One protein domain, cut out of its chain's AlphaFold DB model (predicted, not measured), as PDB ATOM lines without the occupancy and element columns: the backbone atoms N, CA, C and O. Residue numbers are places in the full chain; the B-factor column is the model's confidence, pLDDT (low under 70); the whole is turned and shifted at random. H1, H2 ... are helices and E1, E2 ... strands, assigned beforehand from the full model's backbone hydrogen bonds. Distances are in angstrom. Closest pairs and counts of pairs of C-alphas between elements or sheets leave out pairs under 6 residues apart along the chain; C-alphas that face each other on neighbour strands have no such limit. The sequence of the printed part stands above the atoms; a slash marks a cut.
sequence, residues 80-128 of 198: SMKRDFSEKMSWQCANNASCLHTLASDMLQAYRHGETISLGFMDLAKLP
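Overview. This is residues 80 to 128 of the 198 residues of the protein "uncharacterized protein LOC105221939" of Bactrocera dorsalis (UniProt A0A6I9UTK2). A small sheet of three short strands, E1, E2 and E3, sits toward one end of an elongated domain, and one long helix, H2, runs beside it and on toward the other end, where the short helix H1 lies. The chain goes out from E1 to H1, turns there, and comes back along H2 to E2, with E3 folding back beside E2 as a hairpin. The printed part has 49 residues, with two named helices and three named strands in the order E1, H1, H2, E2, E3; the sheet has the order E1, E2, E3 and is mixed, and the class is mixed, helices and strands. The whole is compact, with a radius of gyration of the C-alphas of 10.9 A, and spans 33 by 19 by 13 A.

Along the chain. In the sheet, E1 is residues 82 to 84, 6.4 A from first to last C-alpha, and begins with C-alpha 82 at (-12.966, -44.249, -19.382). E2 is residues 116 to 118, 6.4 A long, and E3 is residues 123 to 125, 6.2 A long, ending with C-alpha 125 at (-9.563, -44.763, -27.775). H2 is residues 97 to 113, 24.3 A long, and begins with C-alpha 97 at (6.175, -28.142, -16.513). H1 is residues 91 to 94, 5.0 A long.

Arrangement. E2 is the inner strand, and E1 and E3 are the edge strands. E1 and E2 are parallel at 25 degrees, with N 83 and O 116 within hydrogen-bond range at 2.9 A and N 118 and O 83 at 2.8 A. E2 and E3 form an antiparallel hairpin at 161 degrees, with N 117 and O 124 within hydrogen-bond range at 2.9 A. E1, H1, H2 and E2 make a strand-helix-strand unit, two parallel neighbour strands with helices between them along the chain, and its crossover is right-handed. H2 is on the sheet but only grazes it, with residues 106 to 111; the closest C-alphas of H2 and E2 are those of Ala 110 and Ile 117, 7.1 A apart. H1 is not on the sheet, and it is apart from E2 and E3. H1 and H2 only just touch, with 3 pairs of C-alphas within 8 A, and touch only at the corner by their link, H2 with residues 99 to 100 alone; the closest C-alphas are those of Cys 93 and Cys 99, 5.2 A apart. In H2 every O i to N i+4 pair is within hydrogen-bond range, while H1 is too short for such a pair.

Size, cuts and confidence. The two C-alphas farthest apart are those of Gln 92 and Pro 128, 33.9 A. The printed part has no cut. No link is long: the six-residue link from E1 to H1 is short, and the links H1 to H2, H2 to E2 and E2 to E3 are tight. The mean pLDDT of the printed part is 72.7, and it is under 70 at residues 80 to 81, 111, 114, 116 and 120 to 128.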
ATOM      1  N   SER A  80     -14.906 -50.570 -20.985       51.72
ATOM      2  CA  SER A  80     -13.811 -49.720 -21.447       51.72
ATOM      3  C   SER A  80     -13.618 -48.674 -20.356       51.72
ATOM      4  O   SER A  80     -14.498 -47.844 -20.130       51.72
ATOM      5  N   MET A  81     -12.530 -48.802 -19.598       65.25
ATOM      6  CA  MET A  81     -12.226 -47.888 -18.506       65.25
ATOM      7  C   MET A  81     -12.021 -46.503 -19.109       65.25
ATOM      8  O   MET A  81     -11.035 -46.268 -19.802       65.25
ATOM      9  N   LYS A  82     -12.998 -45.621 -18.894       71.06
ATOM     10  CA  LYS A  82     -12.966 -44.249 -19.382       71.06
ATOM     11  C   LYS A  82     -12.341 -43.364 -18.307       71.06
ATOM     12  O   LYS A  82     -12.986 -43.085 -17.298       71.06
ATOM     13  N   ARG A  83     -11.091 -42.941 -18.507       77.25
ATOM     14  CA  ARG A  83     -10.445 -41.921 -17.669       77.25
ATOM     15  C   ARG A  83     -10.742 -40.547 -18.244       77.25
ATOM     16  O   ARG A  83     -10.497 -40.311 -19.424       77.25
ATOM     17  N   ASP A  84     -11.222 -39.637 -17.406       79.31
ATOM     18  CA  ASP A  84     -11.356 -38.233 -17.778       79.31
ATOM     19  C   ASP A  84     -10.142 -37.418 -17.320       79.31
ATOM     20  O   ASP A  84      -9.621 -37.597 -16.217       79.31
ATOM     21  N   PHE A  85      -9.678 -36.544 -18.208       79.06
ATOM     22  CA  PHE A  85      -8.540 -35.655 -18.012       79.06
ATOM     23  C   PHE A  85      -8.890 -34.182 -18.262       79.06
ATOM     24  O   PHE A  85      -8.015 -33.326 -18.123       79.06
ATOM     25  N   SER A  86     -10.141 -33.864 -18.611       77.50
ATOM     26  CA  SER A  86     -10.593 -32.494 -18.884       77.50
ATOM     27  C   SER A  86     -10.320 -31.545 -17.713       77.50
ATOM     28  O   SER A  86      -9.730 -30.485 -17.910       77.50
ATOM     29  N   GLU A  87     -10.630 -31.971 -16.487       77.75
ATOM     30  CA  GLU A  87     -10.372 -31.212 -15.253       77.75
ATOM     31  C   GLU A  87      -8.870 -31.034 -14.960       77.75
ATOM     32  O   GLU A  87      -8.453 -29.994 -14.446       77.75
ATOM     33  N   LYS A  88      -8.034 -32.015 -15.334       74.00
ATOM     34  CA  LYS A  88      -6.569 -31.937 -15.177       74.00
ATOM     35  C   LYS A  88      -5.911 -31.000 -16.197       74.00
ATOM     36  O   LYS A  88      -4.884 -30.399 -15.889       74.00
ATOM     37  N   MET A  89      -6.495 -30.822 -17.386       72.06
ATOM     38  CA  MET A  89      -6.004 -29.909 -18.434       72.06
ATOM     39  C   MET A  89      -6.344 -28.432 -18.160       72.06
ATOM     40  O   MET A  89      -6.762 -27.685 -19.047       72.06
ATOM     41  N   SER A  90      -6.140 -27.979 -16.923       76.62
ATOM     42  CA  SER A  90      -6.332 -26.577 -16.562       76.62
ATOM     43  C   SER A  90      -5.250 -25.683 -17.180       76.62
ATOM     44  O   SER A  90      -4.109 -26.097 -17.409       76.62
ATOM     45  N   TRP A  91      -5.573 -24.402 -17.389       73.81
ATOM     46  CA  TRP A  91      -4.591 -23.418 -17.864       73.81
ATOM     47  C   TRP A  91      -3.417 -23.234 -16.884       73.81
ATOM     48  O   TRP A  91      -2.316 -22.876 -17.294       73.81
ATOM     49  N   GLN A  92      -3.622 -23.532 -15.598       78.88
ATOM     50  CA  GLN A  92      -2.562 -23.532 -14.588       78.88
ATOM     51  C   GLN A  92      -1.612 -24.726 -14.771       78.88
ATOM     52  O   GLN A  92      -0.398 -24.541 -14.724       78.88
ATOM     53  N   CYS A  93      -2.136 -25.923 -15.067       80.31
ATOM     54  CA  CYS A  93      -1.310 -27.095 -15.368       80.31
ATOM     55  C   CYS A  93      -0.509 -26.908 -16.668       80.31
ATOM     56  O   CYS A  93       0.682 -27.203 -16.707       80.31
ATOM     57  N   ALA A  94      -1.122 -26.322 -17.703       77.94
ATOM     58  CA  ALA A  94      -0.468 -26.055 -18.990       77.94
ATOM     59  C   ALA A  94       0.730 -25.083 -18.910       77.94
ATOM     60  O   ALA A  94       1.581 -25.099 -19.795       77.94
ATOM     61  N   ASN A  95       0.811 -24.249 -17.865       78.31
ATOM     62  CA  ASN A  95       1.937 -23.337 -17.618       78.31
ATOM     63  C   ASN A  95       2.912 -23.859 -16.534       78.31
ATOM     64  O   ASN A  95       3.838 -23.146 -16.154       78.31
ATOM     65  N   ASN A  96       2.731 -25.090 -16.040       85.38
ATOM     66  CA  ASN A  96       3.585 -25.720 -15.031       85.38
ATOM     67  C   ASN A  96       4.180 -27.020 -15.595       85.38
ATOM     68  O   ASN A  96       3.481 -28.019 -15.750       85.38
ATOM     69  N   ALA A  97       5.487 -27.016 -15.878       79.81
ATOM     70  CA  ALA A  97       6.175 -28.142 -16.513       79.81
ATOM     71  C   ALA A  97       6.048 -29.461 -15.725       79.81
ATOM     72  O   ALA A  97       5.836 -30.511 -16.327       79.81
ATOM     73  N   SER A  98       6.099 -29.411 -14.390       83.88
ATOM     74  CA  SER A  98       5.944 -30.591 -13.529       83.88
ATOM     75  C   SER A  98       4.517 -31.148 -13.565       83.88
ATOM     76  O   SER A  98       4.330 -32.362 -13.596       83.88
ATOM     77  N   CYS A  99       3.505 -30.274 -13.621       86.25
ATOM     78  CA  CYS A  99       2.114 -30.696 -13.802       86.25
ATOM     79  C   CYS A  99       1.906 -31.336 -15.180       86.25
ATOM     80  O   CYS A  99       1.354 -32.431 -15.277       86.25
ATOM     81  N   LEU A 100       2.412 -30.694 -16.239       82.06
ATOM     82  CA  LEU A 100       2.286 -31.168 -17.615       82.06
ATOM     83  C   LEU A 100       3.020 -32.501 -17.852       82.06
ATOM     84  O   LEU A 100       2.485 -33.372 -18.536       82.06
ATOM     85  N   HIS A 101       4.191 -32.709 -17.240       82.94
ATOM     86  CA  HIS A 101       4.926 -33.977 -17.300       82.94
ATOM     87  C   HIS A 101       4.159 -35.130 -16.629       82.94
ATOM     88  O   HIS A 101       4.017 -36.210 -17.208       82.94
ATOM     89  N   THR A 102       3.625 -34.906 -15.424       86.19
ATOM     90  CA  THR A 102       2.798 -35.898 -14.714       86.19
ATOM     91  C   THR A 102       1.512 -36.194 -15.485       86.19
ATOM     92  O   THR A 102       1.154 -37.353 -15.663       86.19
ATOM     93  N   LEU A 103       0.861 -35.166 -16.036       83.69
ATOM     94  CA  LEU A 103      -0.346 -35.309 -16.848       83.69
ATOM     95  C   LEU A 103      -0.106 -36.135 -18.124       83.69
ATOM     96  O   LEU A 103      -0.888 -37.034 -18.429       83.69
ATOM     97  N   ALA A 104       0.989 -35.869 -18.840       79.62
ATOM     98  CA  ALA A 104       1.383 -36.655 -20.008       79.62
ATOM     99  C   ALA A 104       1.713 -38.109 -19.631       79.62
ATOM    100  O   ALA A 104       1.349 -39.033 -20.358       79.62
ATOM    101  N   SER A 105       2.345 -38.322 -18.470       84.44
ATOM    102  CA  SER A 105       2.658 -39.653 -17.939       84.44
ATOM    103  C   SER A 105       1.393 -40.452 -17.598       84.44
ATOM    104  O   SER A 105       1.258 -41.590 -18.049       84.44
ATOM    105  N   ASP A 106       0.429 -39.845 -16.893       83.50
ATOM    106  CA  ASP A 106      -0.875 -40.454 -16.591       83.50
ATOM    107  C   ASP A 106      -1.627 -40.842 -17.880       83.50
ATOM    108  O   ASP A 106      -2.172 -41.945 -17.982       83.50
ATOM    109  N   MET A 107      -1.657 -39.946 -18.878       77.94
ATOM    110  CA  MET A 107      -2.300 -40.200 -20.174       77.94
ATOM    111  C   MET A 107      -1.616 -41.338 -20.938       77.94
ATOM    112  O   MET A 107      -2.293 -42.233 -21.441       77.94
ATOM    113  N   LEU A 108      -0.280 -41.353 -20.999       78.75
ATOM    114  CA  LEU A 108       0.478 -42.428 -21.641       78.75
ATOM    115  C   LEU A 108       0.281 -43.772 -20.932       78.75
ATOM    116  O   LEU A 108       0.192 -44.805 -21.599       78.75
ATOM    117  N   GLN A 109       0.161 -43.781 -19.603       80.81
ATOM    118  CA  GLN A 109      -0.147 -44.992 -18.846       80.81
ATOM    119  C   GLN A 109      -1.570 -45.495 -19.140       80.81
ATOM    120  O   GLN A 109      -1.733 -46.673 -19.461       80.81
ATOM    121  N   ALA A 110      -2.577 -44.617 -19.120       73.75
ATOM    122  CA  ALA A 110      -3.955 -44.951 -19.490       73.75
ATOM    123  C   ALA A 110      -4.042 -45.514 -20.925       73.75
ATOM    124  O   ALA A 110      -4.623 -46.577 -21.161       73.75
ATOM    125  N   TYR A 111      -3.368 -44.862 -21.880       69.50
ATOM    126  CA  TYR A 111      -3.301 -45.311 -23.271       69.50
ATOM    127  C   TYR A 111      -2.613 -46.676 -23.406       69.50
ATOM    128  O   TYR A 111      -3.084 -47.545 -24.141       69.50
ATOM    129  N   ARG A 112      -1.526 -46.924 -22.661       74.25
ATOM    130  CA  ARG A 112      -0.862 -48.239 -22.632       74.25
ATOM    131  C   ARG A 112      -1.796 -49.330 -22.103       74.25
ATOM    132  O   ARG A 112      -1.858 -50.389 -22.732       74.25
ATOM    133  N   HIS A 113      -2.585 -49.055 -21.064       73.62
ATOM    134  CA  HIS A 113      -3.573 -49.991 -20.498       73.62
ATOM    135  C   HIS A 113      -4.786 -50.279 -21.400       73.62
ATOM    136  O   HIS A 113      -5.453 -51.289 -21.196       73.62
ATOM    137  N   GLY A 114      -5.054 -49.471 -22.433       66.31
ATOM    138  CA  GLY A 114      -6.240 -49.646 -23.294       66.31
ATOM    139  C   GLY A 114      -7.488 -48.925 -22.802       66.31
ATOM    140  O   GLY A 114      -8.600 -49.249 -23.217       66.31
ATOM    141  N   GLU A 115      -7.298 -47.941 -21.935       73.25
ATOM    142  CA  GLU A 115      -8.349 -47.063 -21.443       73.25
ATOM    143  C   GLU A 115      -8.791 -46.070 -22.529       73.25
ATOM    144  O   GLU A 115      -8.030 -45.726 -23.439       73.25
ATOM    145  N   THR A 116     -10.034 -45.597 -22.434       66.81
ATOM    146  CA  THR A 116     -10.531 -44.483 -23.247       66.81
ATOM    147  C   THR A 116     -10.265 -43.170 -22.515       66.81
ATOM    148  O   THR A 116     -10.707 -42.967 -21.386       66.81
ATOM    149  N   ILE A 117      -9.505 -42.279 -23.145       74.62
ATOM    150  CA  ILE A 117      -9.042 -41.017 -22.559       74.62
ATOM    151  C   ILE A 117      -9.998 -39.909 -22.995       74.62
ATOM    152  O   ILE A 117      -9.941 -39.460 -24.138       74.62
ATOM    153  N   SER A 118     -10.866 -39.449 -22.097       72.81
ATOM    154  CA  SER A 118     -11.647 -38.236 -22.339       72.81
ATOM    155  C   SER A 118     -10.783 -37.003 -22.137       72.81
ATOM    156  O   SER A 118     -10.193 -36.784 -21.077       72.81
ATOM    157  N   LEU A 119     -10.759 -36.177 -23.176       73.88
ATOM    158  CA  LEU A 119     -10.185 -34.841 -23.179       73.88
ATOM    159  C   LEU A 119     -11.277 -33.761 -23.031       73.88
ATOM    160  O   LEU A 119     -11.018 -32.583 -23.259       73.88
ATOM    161  N   GLY A 120     -12.517 -34.143 -22.699       60.56
ATOM    162  CA  GLY A 120     -13.691 -33.261 -22.585       60.56
ATOM    163  C   GLY A 120     -14.286 -32.808 -23.926       60.56
ATOM    164  O   GLY A 120     -15.502 -32.703 -24.053       60.56
ATOM    165  N   PHE A 121     -13.452 -32.590 -24.947       56.97
ATOM    166  CA  PHE A 121     -13.868 -32.272 -26.323       56.97
ATOM    167  C   PHE A 121     -13.679 -33.438 -27.316       56.97
ATOM    168  O   PHE A 121     -14.108 -33.338 -28.465       56.97
ATOM    169  N   MET A 122     -13.037 -34.533 -26.896       55.78
ATOM    170  CA  MET A 122     -12.910 -35.785 -27.651       55.78
ATOM    171  C   MET A 122     -12.577 -36.958 -26.722       55.78
ATOM    172  O   MET A 122     -11.948 -36.753 -25.685       55.78
ATOM    173  N   ASP A 123     -12.938 -38.175 -27.134       59.16
ATOM    174  CA  ASP A 123     -12.508 -39.421 -26.494       59.16
ATOM    175  C   ASP A 123     -11.421 -40.091 -27.351       59.16
ATOM    176  O   ASP A 123     -11.671 -40.482 -28.494       59.16
ATOM    177  N   LEU A 124     -10.215 -40.250 -26.804       58.84
ATOM    178  CA  LEU A 124      -9.107 -40.960 -27.438       58.84
ATOM    179  C   LEU A 124      -9.162 -42.445 -27.044       58.84
ATOM    180  O   LEU A 124      -8.900 -42.806 -25.896       58.84
ATOM    181  N   ALA A 125      -9.517 -43.316 -27.987       63.41
ATOM    182  CA  ALA A 125      -9.563 -44.763 -27.775       63.41
ATOM    183  C   ALA A 125      -8.284 -45.444 -28.282       63.41
ATOM    184  O   ALA A 125      -7.828 -45.161 -29.392       63.41
ATOM    185  N   LYS A 126      -7.736 -46.398 -27.517       53.41
ATOM    186  CA  LYS A 126      -6.658 -47.265 -28.012       53.41
ATOM    187  C   LYS A 126      -7.191 -48.156 -29.139       53.41
ATOM    188  O   LYS A 126      -8.022 -49.033 -28.903       53.41
ATOM    189  N   LEU A 127      -6.694 -47.945 -30.354       45.47
ATOM    190  CA  LEU A 127      -6.965 -48.835 -31.482       45.47
ATOM    191  C   LEU A 127      -6.368 -50.232 -31.210       45.47
ATOM    192  O   LEU A 127      -5.307 -50.330 -30.585       45.47
ATOM    193  N   PRO A 128      -7.017 -51.323 -31.663       42.66
ATOM    194  CA  PRO A 128      -6.451 -52.660 -31.530       42.66
ATOM    195  C   PRO A 128      -5.100 -52.738 -32.266       42.66
ATOM    196  O   PRO A 128      -4.960 -52.139 -33.336       42.66
TER     197      PRO A 128